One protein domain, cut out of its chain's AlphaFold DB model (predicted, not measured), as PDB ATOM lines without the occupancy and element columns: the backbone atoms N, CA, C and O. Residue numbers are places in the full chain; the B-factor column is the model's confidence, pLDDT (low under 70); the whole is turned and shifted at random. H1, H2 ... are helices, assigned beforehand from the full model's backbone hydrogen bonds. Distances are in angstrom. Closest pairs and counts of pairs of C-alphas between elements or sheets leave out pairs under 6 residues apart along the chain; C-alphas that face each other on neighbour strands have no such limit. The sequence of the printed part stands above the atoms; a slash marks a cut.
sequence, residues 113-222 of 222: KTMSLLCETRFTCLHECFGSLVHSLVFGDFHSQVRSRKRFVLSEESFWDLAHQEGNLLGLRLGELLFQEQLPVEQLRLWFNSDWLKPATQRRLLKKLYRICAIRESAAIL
ATOM      1  N   LYS A 113     -58.351  20.928 -54.748       56.75
ATOM      2  CA  LYS A 113     -58.933  21.806 -53.731       56.75
ATOM      3  C   LYS A 113     -57.838  22.228 -52.769       56.75
ATOM      4  O   LYS A 113     -57.170  21.377 -52.186       56.75
ATOM      5  N   THR A 114     -57.712  23.535 -52.594       63.75
ATOM      6  CA  THR A 114     -56.917  24.156 -51.540       63.75
ATOM      7  C   THR A 114     -57.325  23.546 -50.201       63.75
ATOM      8  O   THR A 114     -58.483  23.653 -49.787       63.75
ATOM      9  N   MET A 115     -56.404  22.832 -49.559       71.31
ATOM     10  CA  MET A 115     -56.589  22.353 -48.195       71.31
ATOM     11  C   MET A 115     -56.309  23.519 -47.243       71.31
ATOM     12  O   MET A 115     -55.542  24.420 -47.567       71.31
ATOM     13  N   SER A 116     -56.941  23.543 -46.069       83.56
ATOM     14  CA  SER A 116     -56.528  24.519 -45.058       83.56
ATOM     15  C   SER A 116     -55.136  24.164 -44.534       83.56
ATOM     16  O   SER A 116     -54.805  22.978 -44.446       83.56
ATOM     17  N   LEU A 117     -54.362  25.170 -44.115       81.19
ATOM     18  CA  LEU A 117     -53.014  25.001 -43.551       81.19
ATOM     19  C   LEU A 117     -52.962  23.894 -42.480       81.19
ATOM     20  O   LEU A 117     -52.078  23.040 -42.483       81.19
ATOM     21  N   LEU A 118     -53.971  23.839 -41.604       84.12
ATOM     22  CA  LEU A 118     -54.092  22.807 -40.572       84.12
ATOM     23  C   LEU A 118     -54.268  21.391 -41.148       84.12
ATOM     24  O   LEU A 118     -53.716  20.431 -40.614       84.12
ATOM     25  N   CYS A 119     -55.038  21.232 -42.228       84.31
ATOM     26  CA  CYS A 119     -55.217  19.928 -42.871       84.31
ATOM     27  C   CYS A 119     -53.950  19.480 -43.600       84.31
ATOM     28  O   CYS A 119     -53.631  18.291 -43.587       84.31
ATOM     29  N   GLU A 120     -53.232  20.411 -44.226       82.75
ATOM     30  CA  GLU A 120     -51.948  20.104 -44.854       82.75
ATOM     31  C   GLU A 120     -50.903  19.716 -43.810       82.75
ATOM     32  O   GLU A 120     -50.212  18.723 -43.981       82.75
ATOM     33  N   THR A 121     -50.875  20.402 -42.672       84.69
ATOM     34  CA  THR A 121     -49.962  20.105 -41.559       84.69
ATOM     35  C   THR A 121     -50.213  18.723 -40.969       84.69
ATOM     36  O   THR A 121     -49.282  17.949 -40.758       84.69
ATOM     37  N   ARG A 122     -51.480  18.361 -40.740       89.56
ATOM     38  CA  ARG A 122     -51.835  17.013 -40.275       89.56
ATOM     39  C   ARG A 122     -51.468  15.943 -41.297       89.56
ATOM     40  O   ARG A 122     -51.000  14.875 -40.914       89.56
ATOM     41  N   PHE A 123     -51.690  16.222 -42.580       88.75
ATOM     42  CA  PHE A 123     -51.295  15.329 -43.663       88.75
ATOM     43  C   PHE A 123     -49.777  15.137 -43.703       88.75
ATOM     44  O   PHE A 123     -49.319  14.001 -43.765       88.75
ATOM     45  N   THR A 124     -49.012  16.223 -43.601       87.81
ATOM     46  CA  THR A 124     -47.551  16.194 -43.521       87.81
ATOM     47  C   THR A 124     -47.091  15.388 -42.312       87.81
ATOM     48  O   THR A 124     -46.316  14.460 -42.476       87.81
ATOM     49  N   CYS A 125     -47.651  15.619 -41.123       91.06
ATOM     50  CA  CYS A 125     -47.310  14.839 -39.930       91.06
ATOM     51  C   CYS A 125     -47.545  13.326 -40.122       91.06
ATOM     52  O   CYS A 125     -46.715  12.510 -39.727       91.06
ATOM     53  N   LEU A 126     -48.649  12.934 -40.773       93.62
ATOM     54  CA  LEU A 126     -48.918  11.530 -41.116       93.62
ATOM     55  C   LEU A 126     -47.921  10.979 -42.149       93.62
ATOM     56  O   LEU A 126     -47.499   9.830 -42.030       93.62
ATOM     57  N   HIS A 127     -47.550  11.788 -43.140       91.69
ATOM     58  CA  HIS A 127     -46.570  11.433 -44.166       91.69
ATOM     59  C   HIS A 127     -45.179  11.196 -43.579       91.69
ATOM     60  O   HIS A 127     -44.574  10.168 -43.872       91.69
ATOM     61  N   GLU A 128     -44.712  12.107 -42.733       91.12
ATOM     62  CA  GLU A 128     -43.422  12.063 -42.031       91.12
ATOM     63  C   GLU A 128     -43.376  10.886 -41.047       91.12
ATOM     64  O   GLU A 128     -42.423  10.111 -41.030       91.12
ATOM     65  N   CYS A 129     -44.481  10.638 -40.331       94.31
ATOM     66  CA  CYS A 129     -44.652   9.429 -39.521       94.31
ATOM     67  C   CYS A 129     -44.485   8.147 -40.343       94.31
ATOM     68  O   CYS A 129     -43.804   7.219 -39.909       94.31
ATOM     69  N   PHE A 130     -45.052   8.092 -41.548       95.50
ATOM     70  CA  PHE A 130     -44.894   6.931 -42.417       95.50
ATOM     71  C   PHE A 130     -43.471   6.778 -42.963       95.50
ATOM     72  O   PHE A 130     -42.943   5.669 -42.941       95.50
ATOM     73  N   GLY A 131     -42.844   7.871 -43.405       93.81
ATOM     74  CA  GLY A 131     -41.453   7.876 -43.866       93.81
ATOM     75  C   GLY A 131     -40.500   7.348 -42.797       93.81
ATOM     76  O   GLY A 131     -39.797   6.358 -43.019       93.81
ATOM     77  N   SER A 132     -40.574   7.928 -41.596       92.75
ATOM     78  CA  SER A 132     -39.765   7.523 -40.444       92.75
ATOM     79  C   SER A 132     -40.039   6.092 -39.983       92.75
ATOM     80  O   SER A 132     -39.102   5.360 -39.662       92.75
ATOM     81  N   LEU A 133     -41.301   5.646 -39.988       95.06
ATOM     82  CA  LEU A 133     -41.643   4.253 -39.693       95.06
ATOM     83  C   LEU A 133     -40.903   3.295 -40.634       95.06
ATOM     84  O   LEU A 133     -40.271   2.343 -40.183       95.06
ATOM     85  N   VAL A 134     -41.004   3.523 -41.945       95.50
ATOM     86  CA  VAL A 134     -40.435   2.616 -42.950       95.50
ATOM     87  C   VAL A 134     -38.914   2.634 -42.897       95.50
ATOM     88  O   VAL A 134     -38.299   1.572 -42.958       95.50
ATOM     89  N   HIS A 135     -38.314   3.811 -42.707       92.81
ATOM     90  CA  HIS A 135     -36.884   3.935 -42.443       92.81
ATOM     91  C   HIS A 135     -36.453   3.040 -41.273       92.81
ATOM     92  O   HIS A 135     -35.532   2.233 -41.413       92.81
ATOM     93  N   SER A 136     -37.170   3.131 -40.150       91.69
ATOM     94  CA  SER A 136     -36.875   2.366 -38.935       91.69
ATOM     95  C   SER A 136     -37.006   0.860 -39.156       91.69
ATOM     96  O   SER A 136     -36.147   0.096 -38.733       91.69
ATOM     97  N   LEU A 137     -38.057   0.415 -39.853       92.81
ATOM     98  CA  LEU A 137     -38.274  -1.007 -40.141       92.81
ATOM     99  C   LEU A 137     -37.207  -1.590 -41.074       92.81
ATOM    100  O   LEU A 137     -36.838  -2.751 -40.922       92.81
ATOM    101  N   VAL A 138     -36.719  -0.805 -42.039       93.44
ATOM    102  CA  VAL A 138     -35.710  -1.264 -43.004       93.44
ATOM    103  C   VAL A 138     -34.317  -1.333 -42.378       93.44
ATOM    104  O   VAL A 138     -33.582  -2.280 -42.650       93.44
ATOM    105  N   PHE A 139     -33.943  -0.358 -41.546       90.25
ATOM    106  CA  PHE A 139     -32.603  -0.299 -40.951       90.25
ATOM    107  C   PHE A 139     -32.511  -0.850 -39.523       90.25
ATOM    108  O   PHE A 139     -31.403  -1.038 -39.027       90.25
ATOM    109  N   GLY A 140     -33.638  -1.106 -38.858       85.31
ATOM    110  CA  GLY A 140     -33.662  -1.448 -37.434       85.31
ATOM    111  C   GLY A 140     -33.199  -0.299 -36.532       85.31
ATOM    112  O   GLY A 140     -32.774  -0.536 -35.403       85.31
ATOM    113  N   ASP A 141     -33.232   0.939 -37.033       81.81
ATOM    114  CA  ASP A 141     -32.808   2.124 -36.297       81.81
ATOM    115  C   ASP A 141     -34.027   2.864 -35.743       81.81
ATOM    116  O   ASP A 141     -34.765   3.520 -36.476       81.81
ATOM    117  N   PHE A 142     -34.233   2.732 -34.434       76.31
ATOM    118  CA  PHE A 142     -35.362   3.317 -33.704       76.31
ATOM    119  C   PHE A 142     -34.936   4.474 -32.788       76.31
ATOM    120  O   PHE A 142     -35.756   5.037 -32.061       76.31
ATOM    121  N   HIS A 143     -33.643   4.814 -32.782       63.75
ATOM    122  CA  HIS A 143     -33.061   5.753 -31.821       63.75
ATOM    123  C   HIS A 143     -32.348   6.934 -32.479       63.75
ATOM    124  O   HIS A 143     -32.053   7.918 -31.791       63.75
ATOM    125  N   SER A 144     -32.090   6.900 -33.790       52.00
ATOM    126  CA  SER A 144     -31.481   8.042 -34.453       52.00
ATOM    127  C   SER A 144     -32.502   9.155 -34.730       52.00
ATOM    128  O   SER A 144     -33.496   9.011 -35.430       52.00
ATOM    129  N   GLN A 145     -32.194  10.332 -34.180       49.34
ATOM    130  CA  GLN A 145     -32.728  11.641 -34.576       49.34
ATOM    131  C   GLN A 145     -34.051  12.144 -33.978       49.34
ATOM    132  O   GLN A 145     -34.703  12.996 -34.584       49.34
ATOM    133  N   VAL A 146     -34.369  11.834 -32.717       47.47
ATOM    134  CA  VAL A 146     -35.210  12.779 -31.954       47.47
ATOM    135  C   VAL A 146     -34.353  13.997 -31.594       47.47
ATOM    136  O   VAL A 146     -33.765  14.084 -30.516       47.47
ATOM    137  N   ARG A 147     -34.232  14.959 -32.519       45.66
ATOM    138  CA  ARG A 147     -33.717  16.288 -32.168       45.66
ATOM    139  C   ARG A 147     -34.639  16.852 -31.089       45.66
ATOM    140  O   ARG A 147     -35.856  16.838 -31.251       45.66
ATOM    141  N   SER A 148     -34.064  17.317 -29.979       44.84
ATOM    142  CA  SER A 148     -34.813  17.915 -28.869       44.84
ATOM    143  C   SER A 148     -35.869  18.888 -29.403       44.84
ATOM    144  O   SER A 148     -35.503  19.772 -30.184       44.84
ATOM    145  N   ARG A 149     -37.135  18.754 -28.973       52.69
ATOM    146  CA  ARG A 149     -38.213  19.706 -29.292       52.69
ATOM    147  C   ARG A 149     -37.731  21.123 -28.966       52.69
ATOM    148  O   ARG A 149     -37.691  21.514 -27.798       52.69
ATOM    149  N   LYS A 150     -37.320  21.890 -29.977       49.69
ATOM    150  CA  LYS A 150     -37.000  23.307 -29.784       49.69
ATOM    151  C   LYS A 150     -38.317  24.038 -29.538       49.69
ATOM    152  O   LYS A 150     -39.330  23.724 -30.155       49.69
ATOM    153  N   ARG A 151     -38.329  25.002 -28.610       49.66
ATOM    154  CA  ARG A 151     -39.475  25.910 -28.473       49.66
ATOM    155  C   ARG A 151     -39.555  26.740 -29.748       49.66
ATOM    156  O   ARG A 151     -38.681  27.566 -29.993       49.66
ATOM    157  N   PHE A 152     -40.575  26.485 -30.552       49.28
ATOM    158  CA  PHE A 152     -40.831  27.251 -31.759       49.28
ATOM    159  C   PHE A 152     -41.515  28.572 -31.416       49.28
ATOM    160  O   PHE A 152     -42.458  28.609 -30.625       49.28
ATOM    161  N   VAL A 153     -41.039  29.653 -32.029       51.12
ATOM    162  CA  VAL A 153     -41.823  30.880 -32.188       51.12
ATOM    163  C   VAL A 153     -42.760  30.624 -33.363       51.12
ATOM    164  O   VAL A 153     -42.280  30.226 -34.418       51.12
ATOM    165  N   LEU A 154     -44.069  30.801 -33.166       53.06
ATOM    166  CA  LEU A 154     -45.100  30.496 -34.164       53.06
ATOM    167  C   LEU A 154     -44.948  31.383 -35.415       53.06
ATOM    168  O   LEU A 154     -45.496  32.479 -35.483       53.06
ATOM    169  N   SER A 155     -44.207  30.889 -36.402       57.38
ATOM    170  CA  SER A 155     -44.204  31.316 -37.803       57.38
ATOM    171  C   SER A 155     -44.732  30.188 -38.700       57.38
ATOM    172  O   SER A 155     -44.807  29.034 -38.273       57.38
ATOM    173  N   GLU A 156     -45.082  30.483 -39.950       57.00
ATOM    174  CA  GLU A 156     -45.532  29.452 -40.899       57.00
ATOM    175  C   GLU A 156     -44.448  28.384 -41.147       57.00
ATOM    176  O   GLU A 156     -44.739  27.193 -41.097       57.00
ATOM    177  N   GLU A 157     -43.176  28.785 -41.270       61.97
ATOM    178  CA  GLU A 157     -42.034  27.855 -41.341       61.97
ATOM    179  C   GLU A 157     -41.925  26.971 -40.090       61.97
ATOM    180  O   GLU A 157     -41.745  25.759 -40.194       61.97
ATOM    181  N   SER A 158     -42.132  27.544 -38.898       68.88
ATOM    182  CA  SER A 158     -42.100  26.784 -37.643       68.88
ATOM    183  C   SER A 158     -43.209  25.728 -37.542       68.88
ATOM    184  O   SER A 158     -43.082  24.756 -36.798       68.88
ATOM    185  N   PHE A 159     -44.304  25.919 -38.284       70.38
ATOM    186  CA  PHE A 159     -45.459  25.027 -38.271       70.38
ATOM    187  C   PHE A 159     -45.190  23.753 -39.079       70.38
ATOM    188  O   PHE A 159     -45.515  22.653 -38.629       70.38
ATOM    189  N   TRP A 160     -44.524  23.890 -40.228       76.38
ATOM    190  CA  TRP A 160     -44.063  22.758 -41.034       76.38
ATOM    191  C   TRP A 160     -42.949  21.982 -40.338       76.38
ATOM    192  O   TRP A 160     -43.028  20.756 -40.247       76.38
ATOM    193  N   ASP A 161     -41.982  22.689 -39.750       78.75
ATOM    194  CA  ASP A 161     -40.920  22.069 -38.954       78.75
ATOM    195  C   ASP A 161     -41.495  21.242 -37.796       78.75
ATOM    196  O   ASP A 161     -41.039  20.126 -37.532       78.75
ATOM    197  N   LEU A 162     -42.528  21.756 -37.119       81.81
ATOM    198  CA  LEU A 162     -43.223  21.025 -36.065       81.81
ATOM    199  C   LEU A 162     -43.928  19.776 -36.608       81.81
ATOM    200  O   LEU A 162     -43.838  18.717 -35.989       81.81
ATOM    201  N   ALA A 163     -44.612  19.868 -37.752       85.75
ATOM    202  CA  ALA A 163     -45.273  18.718 -38.369       85.75
ATOM    203  C   ALA A 163     -44.283  17.601 -38.718       85.75
ATOM    204  O   ALA A 163     -44.575  16.432 -38.458       85.75
ATOM    205  N   HIS A 164     -43.114  17.965 -39.254       85.69
ATOM    206  CA  HIS A 164     -42.045  17.024 -39.587       85.69
ATOM    207  C   HIS A 164     -41.473  16.380 -38.326       85.69
ATOM    208  O   HIS A 164     -41.385  15.160 -38.237       85.69
ATOM    209  N   GLN A 165     -41.164  17.175 -37.299       84.88
ATOM    210  CA  GLN A 165     -40.639  16.652 -36.035       84.88
ATOM    211  C   GLN A 165     -41.619  15.718 -35.323       84.88
ATOM    212  O   GLN A 165     -41.222  14.649 -34.862       84.88
ATOM    213  N   GLU A 166     -42.893  16.104 -35.233       88.50
ATOM    214  CA  GLU A 166     -43.921  15.271 -34.607       88.50
ATOM    215  C   GLU A 166     -44.178  14.005 -35.425       88.50
ATOM    216  O   GLU A 166     -44.301  12.925 -34.851       88.50
ATOM    217  N   GLY A 167     -44.202  14.115 -36.756       91.81
ATOM    218  CA  GLY A 167     -44.302  12.961 -37.640       91.81
ATOM    219  C   GLY A 167     -43.152  11.989 -37.410       91.81
ATOM    220  O   GLY A 167     -43.396  10.831 -37.086       91.81
ATOM    221  N   ASN A 168     -41.912  12.470 -37.454       90.06
ATOM    222  CA  ASN A 168     -40.727  11.640 -37.262       90.06
ATOM    223  C   ASN A 168     -40.710  10.951 -35.898       90.06
ATOM    224  O   ASN A 168     -40.490   9.744 -35.814       90.06
ATOM    225  N   LEU A 169     -41.039  11.683 -34.830       89.00
ATOM    226  CA  LEU A 169     -41.137  11.117 -33.487       89.00
ATOM    227  C   LEU A 169     -42.193  10.003 -33.408       89.00
ATOM    228  O   LEU A 169     -41.937   8.945 -32.830       89.00
ATOM    229  N   LEU A 170     -43.377  10.233 -33.985       92.81
ATOM    230  CA  LEU A 170     -44.434   9.224 -34.036       92.81
ATOM    231  C   LEU A 170     -43.989   8.001 -34.843       92.81
ATOM    232  O   LEU A 170     -44.222   6.885 -34.388       92.81
ATOM    233  N   GLY A 171     -43.337   8.205 -35.990       93.38
ATOM    234  CA  GLY A 171     -42.868   7.146 -36.881       93.38
ATOM    235  C   GLY A 171     -41.807   6.250 -36.248       93.38
ATOM    236  O   GLY A 171     -41.967   5.031 -36.260       93.38
ATOM    237  N   LEU A 172     -40.785   6.846 -35.623       91.56
ATOM    238  CA  LEU A 172     -39.741   6.123 -34.881       91.56
ATOM    239  C   LEU A 172     -40.355   5.247 -33.781       91.56
ATOM    240  O   LEU A 172     -40.095   4.045 -33.709       91.56
ATOM    241  N   ARG A 173     -41.237   5.831 -32.956       92.25
ATOM    242  CA  ARG A 173     -41.882   5.103 -31.856       92.25
ATOM    243  C   ARG A 173     -42.821   4.010 -32.360       92.25
ATOM    244  O   ARG A 173     -42.902   2.945 -31.757       92.25
ATOM    245  N   LEU A 174     -43.527   4.252 -33.463       93.50
ATOM    246  CA  LEU A 174     -44.389   3.250 -34.083       93.50
ATOM    247  C   LEU A 174     -43.571   2.076 -34.638       93.50
ATOM    248  O   LEU A 174     -43.980   0.927 -34.477       93.50
ATOM    249  N   GLY A 175     -42.414   2.361 -35.244       92.94
ATOM    250  CA  GLY A 175     -41.461   1.353 -35.702       92.94
ATOM    251  C   GLY A 175     -40.938   0.498 -34.556       92.94
ATOM    252  O   GLY A 175     -40.955  -0.725 -34.661       92.94
ATOM    253  N   GLU A 176     -40.566   1.127 -33.441       91.81
ATOM    254  CA  GLU A 176     -40.110   0.425 -32.239       91.81
ATOM    255  C   GLU A 176     -41.190  -0.522 -31.691       91.81
ATOM    256  O   GLU A 176     -40.914  -1.686 -31.407       91.81
ATOM    257  N   LEU A 177     -42.440  -0.053 -31.596       93.31
ATOM    258  CA  LEU A 177     -43.565  -0.862 -31.117       93.31
ATOM    259  C   LEU A 177     -43.877  -2.046 -32.042       93.31
ATOM    260  O   LEU A 177     -44.223  -3.120 -31.553       93.31
ATOM    261  N   LEU A 178     -43.773  -1.863 -33.361       92.88
ATOM    262  CA  LEU A 178     -43.929  -2.950 -34.334       92.88
ATOM    263  C   LEU A 178     -42.799  -3.972 -34.217       92.88
ATOM    264  O   LEU A 178     -43.065  -5.169 -34.208       92.88
ATOM    265  N   PHE A 179     -41.557  -3.502 -34.096       91.44
ATOM    266  CA  PHE A 179     -40.383  -4.360 -33.948       91.44
ATOM    267  C   PHE A 179     -40.415  -5.173 -32.647       91.44
ATOM    268  O   PHE A 179     -40.038  -6.337 -32.637       91.44
ATOM    269  N   GLN A 180     -40.914  -4.580 -31.560       91.94
ATOM    270  CA  GLN A 180     -41.106  -5.244 -30.266       91.94
ATOM    271  C   GLN A 180     -42.394  -6.088 -30.194       91.94
ATOM    272  O   GLN A 180     -42.753  -6.540 -29.109       91.94
ATOM    273  N   GLU A 181     -43.124  -6.253 -31.305       92.38
ATOM    274  CA  GLU A 181     -44.401  -6.985 -31.386       92.38
ATOM    275  C   GLU A 181     -45.509  -6.450 -30.450       92.38
ATOM    276  O   GLU A 181     -46.508  -7.115 -30.177       92.38
ATOM    277  N   GLN A 182     -45.381  -5.206 -29.982       93.94
ATOM    278  CA  GLN A 182     -46.364  -4.533 -29.123       93.94
ATOM    279  C   GLN A 182     -47.493  -3.873 -29.925       93.94
ATOM    280  O   GLN A 182     -48.545  -3.542 -29.372       93.94
ATOM    281  N   LEU A 183     -47.292  -3.680 -31.230       92.56
ATOM    282  CA  LEU A 183     -48.322  -3.230 -32.156       92.56
ATOM    283  C   LEU A 183     -48.572  -4.298 -33.231       92.56
ATOM    284  O   LEU A 183     -47.678  -4.564 -34.030       92.56
ATOM    285  N   PRO A 184     -49.791  -4.858 -33.334       93.19
ATOM    286  CA  PRO A 184     -50.127  -5.784 -34.410       93.19
ATOM    287  C   PRO A 184     -50.069  -5.107 -35.785       93.19
ATOM    288  O   PRO A 184     -50.558  -3.982 -35.956       93.19
ATOM    289  N   VAL A 185     -49.562  -5.820 -36.792       92.81
ATOM    290  CA  VAL A 185     -49.462  -5.334 -38.182       92.81
ATOM    291  C   VAL A 185     -50.836  -4.938 -38.742       92.81
ATOM    292  O   VAL A 185     -50.956  -3.992 -39.519       92.81
ATOM    293  N   GLU A 186     -51.912  -5.589 -38.307       94.06
ATOM    294  CA  GLU A 186     -53.292  -5.266 -38.678       94.06
ATOM    295  C   GLU A 186     -53.659  -3.829 -38.293       94.06
ATOM    296  O   GLU A 186     -54.351  -3.139 -39.044       94.06
ATOM    297  N   GLN A 187     -53.163  -3.336 -37.153       92.12
ATOM    298  CA  GLN A 187     -53.402  -1.953 -36.745       92.12
ATOM    299  C   GLN A 187     -52.663  -0.961 -37.642       92.12
ATOM    300  O   GLN A 187     -53.238   0.076 -37.989       92.12
ATOM    301  N   LEU A 188     -51.436  -1.292 -38.060       91.62
ATOM    302  CA  LEU A 188     -50.683  -0.501 -39.033       91.62
ATOM    303  C   LEU A 188     -51.433  -0.430 -40.369       91.62
ATOM    304  O   LEU A 188     -51.642   0.660 -40.907       91.62
ATOM    305  N   ARG A 189     -51.908  -1.577 -40.871       93.44
ATOM    306  CA  ARG A 189     -52.713  -1.660 -42.099       93.44
ATOM    307  C   ARG A 189     -53.965  -0.795 -42.003       93.44
ATOM    308  O   ARG A 189     -54.245  -0.035 -42.923       93.44
ATOM    309  N   LEU A 190     -54.707  -0.867 -40.895       91.00
ATOM    310  CA  LEU A 190     -55.910  -0.053 -40.678       91.00
ATOM    311  C   LEU A 190     -55.606   1.451 -40.662       91.00
ATOM    312  O   LEU A 190     -56.368   2.242 -41.224       91.00
ATOM    313  N   TRP A 191     -54.505   1.852 -40.024       92.38
ATOM    314  CA  TRP A 191     -54.068   3.245 -40.009       92.38
ATOM    315  C   TRP A 191     -53.702   3.736 -41.413       92.38
ATOM    316  O   TRP A 191     -54.225   4.766 -41.847       92.38
ATOM    317  N   PHE A 192     -52.875   2.984 -42.143       92.19
ATOM    318  CA  PHE A 192     -52.493   3.356 -43.500       92.19
ATOM    319  C   PHE A 192     -53.703   3.356 -44.434       92.19
ATOM    320  O   PHE A 192     -53.887   4.287 -45.196       92.19
ATOM    321  N   ASN A 193     -54.588   2.363 -44.356       90.12
ATOM    322  CA  ASN A 193     -55.751   2.247 -45.244       90.12
ATOM    323  C   ASN A 193     -56.863   3.269 -44.972       90.12
ATOM    324  O   ASN A 193     -57.834   3.328 -45.726       90.12
ATOM    325  N   SER A 194     -56.742   4.057 -43.908       90.25
ATOM    326  CA  SER A 194     -57.672   5.142 -43.624       90.25
ATOM    327  C   SER A 194     -57.464   6.316 -44.582       90.25
ATOM    328  O   SER A 194     -56.351   6.612 -44.983       90.25
ATOM    329  N   ASP A 195     -58.536   7.036 -44.908       88.31
ATOM    330  CA  ASP A 195     -58.488   8.178 -45.830       88.31
ATOM    331  C   ASP A 195     -57.804   9.398 -45.188       88.31
ATOM    332  O   ASP A 195     -58.436  10.175 -44.462       88.31
ATOM    333  N   TRP A 196     -56.507   9.567 -45.456       88.75
ATOM    334  CA  TRP A 196     -55.687  10.662 -44.923       88.75
ATOM    335  C   TRP A 196     -56.049  12.039 -45.485       88.75
ATOM    336  O   TRP A 196     -55.508  13.041 -45.026       88.75
ATOM    337  N   LEU A 197     -56.960  12.135 -46.453       83.12
ATOM    338  CA  LEU A 197     -57.362  13.410 -47.052       83.12
ATOM    339  C   LEU A 197     -58.535  14.048 -46.319       83.12
ATOM    340  O   LEU A 197     -58.762  15.251 -46.431       83.12
ATOM    341  N   LYS A 198     -59.299  13.250 -45.570       87.44
ATOM    342  CA  LYS A 198     -60.442  13.739 -44.799       87.44
ATOM    343  C   LYS A 198     -59.957  14.369 -43.491       87.44
ATOM    344  O   LYS A 198     -59.424  13.645 -42.648       87.44
ATOM    345  N   PRO A 199     -60.223  15.665 -43.233       87.81
ATOM    346  CA  PRO A 199     -59.737  16.347 -42.027       87.81
ATOM    347  C   PRO A 199     -60.146  15.667 -40.713       87.81
ATOM    348  O   PRO A 199     -59.349  15.544 -39.782       87.81
ATOM    349  N   ALA A 200     -61.386  15.172 -40.642       88.38
ATOM    350  CA  ALA A 200     -61.880  14.433 -39.481       88.38
ATOM    351  C   ALA A 200     -61.118  13.112 -39.270       88.38
ATOM    352  O   ALA A 200     -60.814  12.738 -38.135       88.38
ATOM    353  N   THR A 201     -60.768  12.430 -40.364       90.69
ATOM    354  CA  THR A 201     -59.981  11.196 -40.334       90.69
ATOM    355  C   THR A 201     -58.556  11.482 -39.884       90.69
ATOM    356  O   THR A 201     -58.101  10.835 -38.947       90.69
ATOM    357  N   GLN A 202     -57.892  12.491 -40.458       91.19
ATOM    358  CA  GLN A 202     -56.545  12.914 -40.061       91.19
ATOM    359  C   GLN A 202     -56.448  13.153 -38.552       91.19
ATOM    360  O   GLN A 202     -55.619  12.552 -37.871       91.19
ATOM    361  N   ARG A 203     -57.354  13.978 -38.010       92.69
ATOM    362  CA  ARG A 203     -57.399  14.294 -36.578       92.69
ATOM    363  C   ARG A 203     -57.558  13.036 -35.725       92.69
ATOM    364  O   ARG A 203     -56.862  12.870 -34.727       92.69
ATOM    365  N   ARG A 204     -58.478  12.144 -36.109       94.50
ATOM    366  CA  ARG A 204     -58.725  10.885 -35.394       94.50
ATOM    367  C   ARG A 204     -57.504   9.965 -35.424       94.50
ATOM    368  O   ARG A 204     -57.176   9.382 -34.394       94.50
ATOM    369  N   LEU A 205     -56.848   9.834 -36.578       93.44
ATOM    370  CA  LEU A 205     -55.651   9.009 -36.734       93.44
ATOM    371  C   LEU A 205     -54.499   9.545 -35.889       93.44
ATOM    372  O   LEU A 205     -53.906   8.773 -35.147       93.44
ATOM    373  N   LEU A 206     -54.241  10.854 -35.928       93.44
ATOM    374  CA  LEU A 206     -53.180  11.470 -35.132       93.44
ATOM    375  C   LEU A 206     -53.425  11.299 -33.632       93.44
ATOM    376  O   LEU A 206     -52.532  10.842 -32.929       93.44
ATOM    377  N   LYS A 207     -54.648  11.541 -33.137       93.62
ATOM    378  CA  LYS A 207     -54.995  11.248 -31.731       93.62
ATOM    379  C   LYS A 207     -54.737   9.789 -31.360       93.62
ATOM    380  O   LYS A 207     -54.238   9.505 -30.276       93.62
ATOM    381  N   LYS A 208     -55.081   8.854 -32.250       93.31
ATOM    382  CA  LYS A 208     -54.826   7.427 -32.025       93.31
ATOM    383  C   LYS A 208     -53.323   7.125 -31.995       93.31
ATOM    384  O   LYS A 208     -52.896   6.412 -31.096       93.31
ATOM    385  N   LEU A 209     -52.539   7.691 -32.914       93.19
ATOM    386  CA  LEU A 209     -51.083   7.533 -32.956       93.19
ATOM    387  C   LEU A 209     -50.413   8.080 -31.692       93.19
ATOM    388  O   LEU A 209     -49.645   7.356 -31.074       93.19
ATOM    389  N   TYR A 210     -50.758   9.295 -31.251       93.00
ATOM    390  CA  TYR A 210     -50.227   9.857 -30.000       93.00
ATOM    391  C   TYR A 210     -50.476   8.932 -28.802       93.00
ATOM    392  O   TYR A 210     -49.575   8.711 -27.997       93.00
ATOM    393  N   ARG A 211     -51.674   8.339 -28.714       92.25
ATOM    394  CA  ARG A 211     -52.021   7.382 -27.653       92.25
ATOM    395  C   ARG A 211     -51.231   6.081 -27.751       92.25
ATOM    396  O   ARG A 211     -50.698   5.647 -26.739       92.25
ATOM    397  N   ILE A 212     -51.149   5.479 -28.941       90.38
ATOM    398  CA  ILE A 212     -50.382   4.242 -29.174       90.38
ATOM    399  C   ILE A 212     -48.913   4.455 -28.812       90.38
ATOM    400  O   ILE A 212     -48.332   3.660 -28.085       90.38
ATOM    401  N   CYS A 213     -48.333   5.560 -29.271       88.62
ATOM    402  CA  CYS A 213     -46.931   5.869 -29.043       88.62
ATOM    403  C   CYS A 213     -46.651   6.414 -27.629       88.62
ATOM    404  O   CYS A 213     -45.491   6.644 -27.300       88.62
ATOM    405  N   ALA A 214     -47.684   6.619 -26.798       87.12
ATOM    406  CA  ALA A 214     -47.599   7.254 -25.479       87.12
ATOM    407  C   ALA A 214     -46.886   8.626 -25.500       87.12
ATOM    408  O   ALA A 214     -46.179   9.001 -24.564       87.12
ATOM    409  N   ILE A 215     -47.084   9.398 -26.572       84.38
ATOM    410  CA  ILE A 215     -46.507  10.735 -26.754       84.38
ATOM    411  C   ILE A 215     -47.560  11.788 -26.409       84.38
ATOM    412  O   ILE A 215     -48.722  11.688 -26.808       84.38
ATOM    413  N   ARG A 216     -47.147  12.844 -25.696       83.06
ATOM    414  CA  ARG A 216     -48.022  13.985 -25.405       83.06
ATOM    415  C   ARG A 216     -48.497  14.639 -26.703       83.06
ATOM    416  O   ARG A 216     -47.679  15.144 -27.472       83.06
ATOM    417  N   GLU A 217     -49.817  14.681 -26.858       83.44
ATOM    418  CA  GLU A 217     -50.532  15.337 -27.951       83.44
ATOM    419  C   GLU A 217     -50.078  16.799 -28.155       83.44
ATOM    420  O   GLU A 217     -50.008  17.583 -27.200       83.44
ATOM    421  N   SER A 218     -49.811  17.184 -29.408       79.50
ATOM    422  CA  SER A 218     -49.531  18.573 -29.788       79.50
ATOM    423  C   SER A 218     -50.823  19.325 -30.115       79.50
ATOM    424  O   SER A 218     -51.491  19.035 -31.110       79.50
ATOM    425  N   ALA A 219     -51.163  20.332 -29.303       79.12
ATOM    426  CA  ALA A 219     -52.352  21.166 -29.515       79.12
ATOM    427  C   ALA A 219     -52.308  21.959 -30.835       79.12
ATOM    428  O   ALA A 219     -53.357  22.305 -31.365       79.12
ATOM    429  N   ALA A 220     -51.111  22.214 -31.372       76.62
ATOM    430  CA  ALA A 220     -50.926  22.909 -32.645       76.62
ATOM    431  C   ALA A 220     -51.312  22.044 -33.861       76.62
ATOM    432  O   ALA A 220     -51.679  22.583 -34.900       76.62
ATOM    433  N   ILE A 221     -51.244  20.713 -33.732       77.75
ATOM    434  CA  ILE A 221     -51.527  19.767 -34.823       77.75
ATOM    435  C   ILE A 221     -52.951  19.179 -34.715       77.75
ATOM    436  O   ILE A 221     -53.540  18.801 -35.733       77.75
ATOM    437  N   LEU A 222     -53.523  19.073 -33.507       80.81
ATOM    438  CA  LEU A 222     -54.830  18.429 -33.249       80.81
ATOM    439  C   LEU A 222     -56.070  19.289 -33.485       80.81
ATOM    440  O   LEU A 222     -57.193  18.720 -33.406       80.81
TER     441      LEU A 222
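This is residues 113 to 222 of the 222 residues of an uncharacterized protein of Bradymonadales bacterium (UniProt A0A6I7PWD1). Two long helices, H1 and H2, pack closely and run the same way, joined by a long unnamed stretch that returns the chain; H4 packs at a slant on this pair, with short H3 nearby. The 110 printed residues include four named helices, H1 to H4 in order, and no named strand: all helix, with mostly crossed packing. The whole is compact, radius of gyration of the C-alphas 13.5 A, spanning 37 by 30 by 22 A.

H1, residues 117 to 139, begins at C-alpha (-53.014, 25.001, -43.551) and measures 32.6 A. H2, residues 156 to 179, measures 34.9 A. H3 is residues 185 to 192, 10.6 A. H4, residues 199 to 212, 20.0 A, ends at C-alpha (-50.382, 4.242, -29.174).

H1 and H2 touch, C-alphas of Cys 129 and Gly 171 closest at 3.9 A, at 37 degrees, a tilt only just steep. H4 touches H1 at residues 119 to 126 alone, at 42 degrees. Each helix has every O i to N i+4 pair within hydrogen-bond range.

The printed part has no cut. The H1 to H2 link is long; residues 113 to 114 and 143 to 158 have pLDDT under 70.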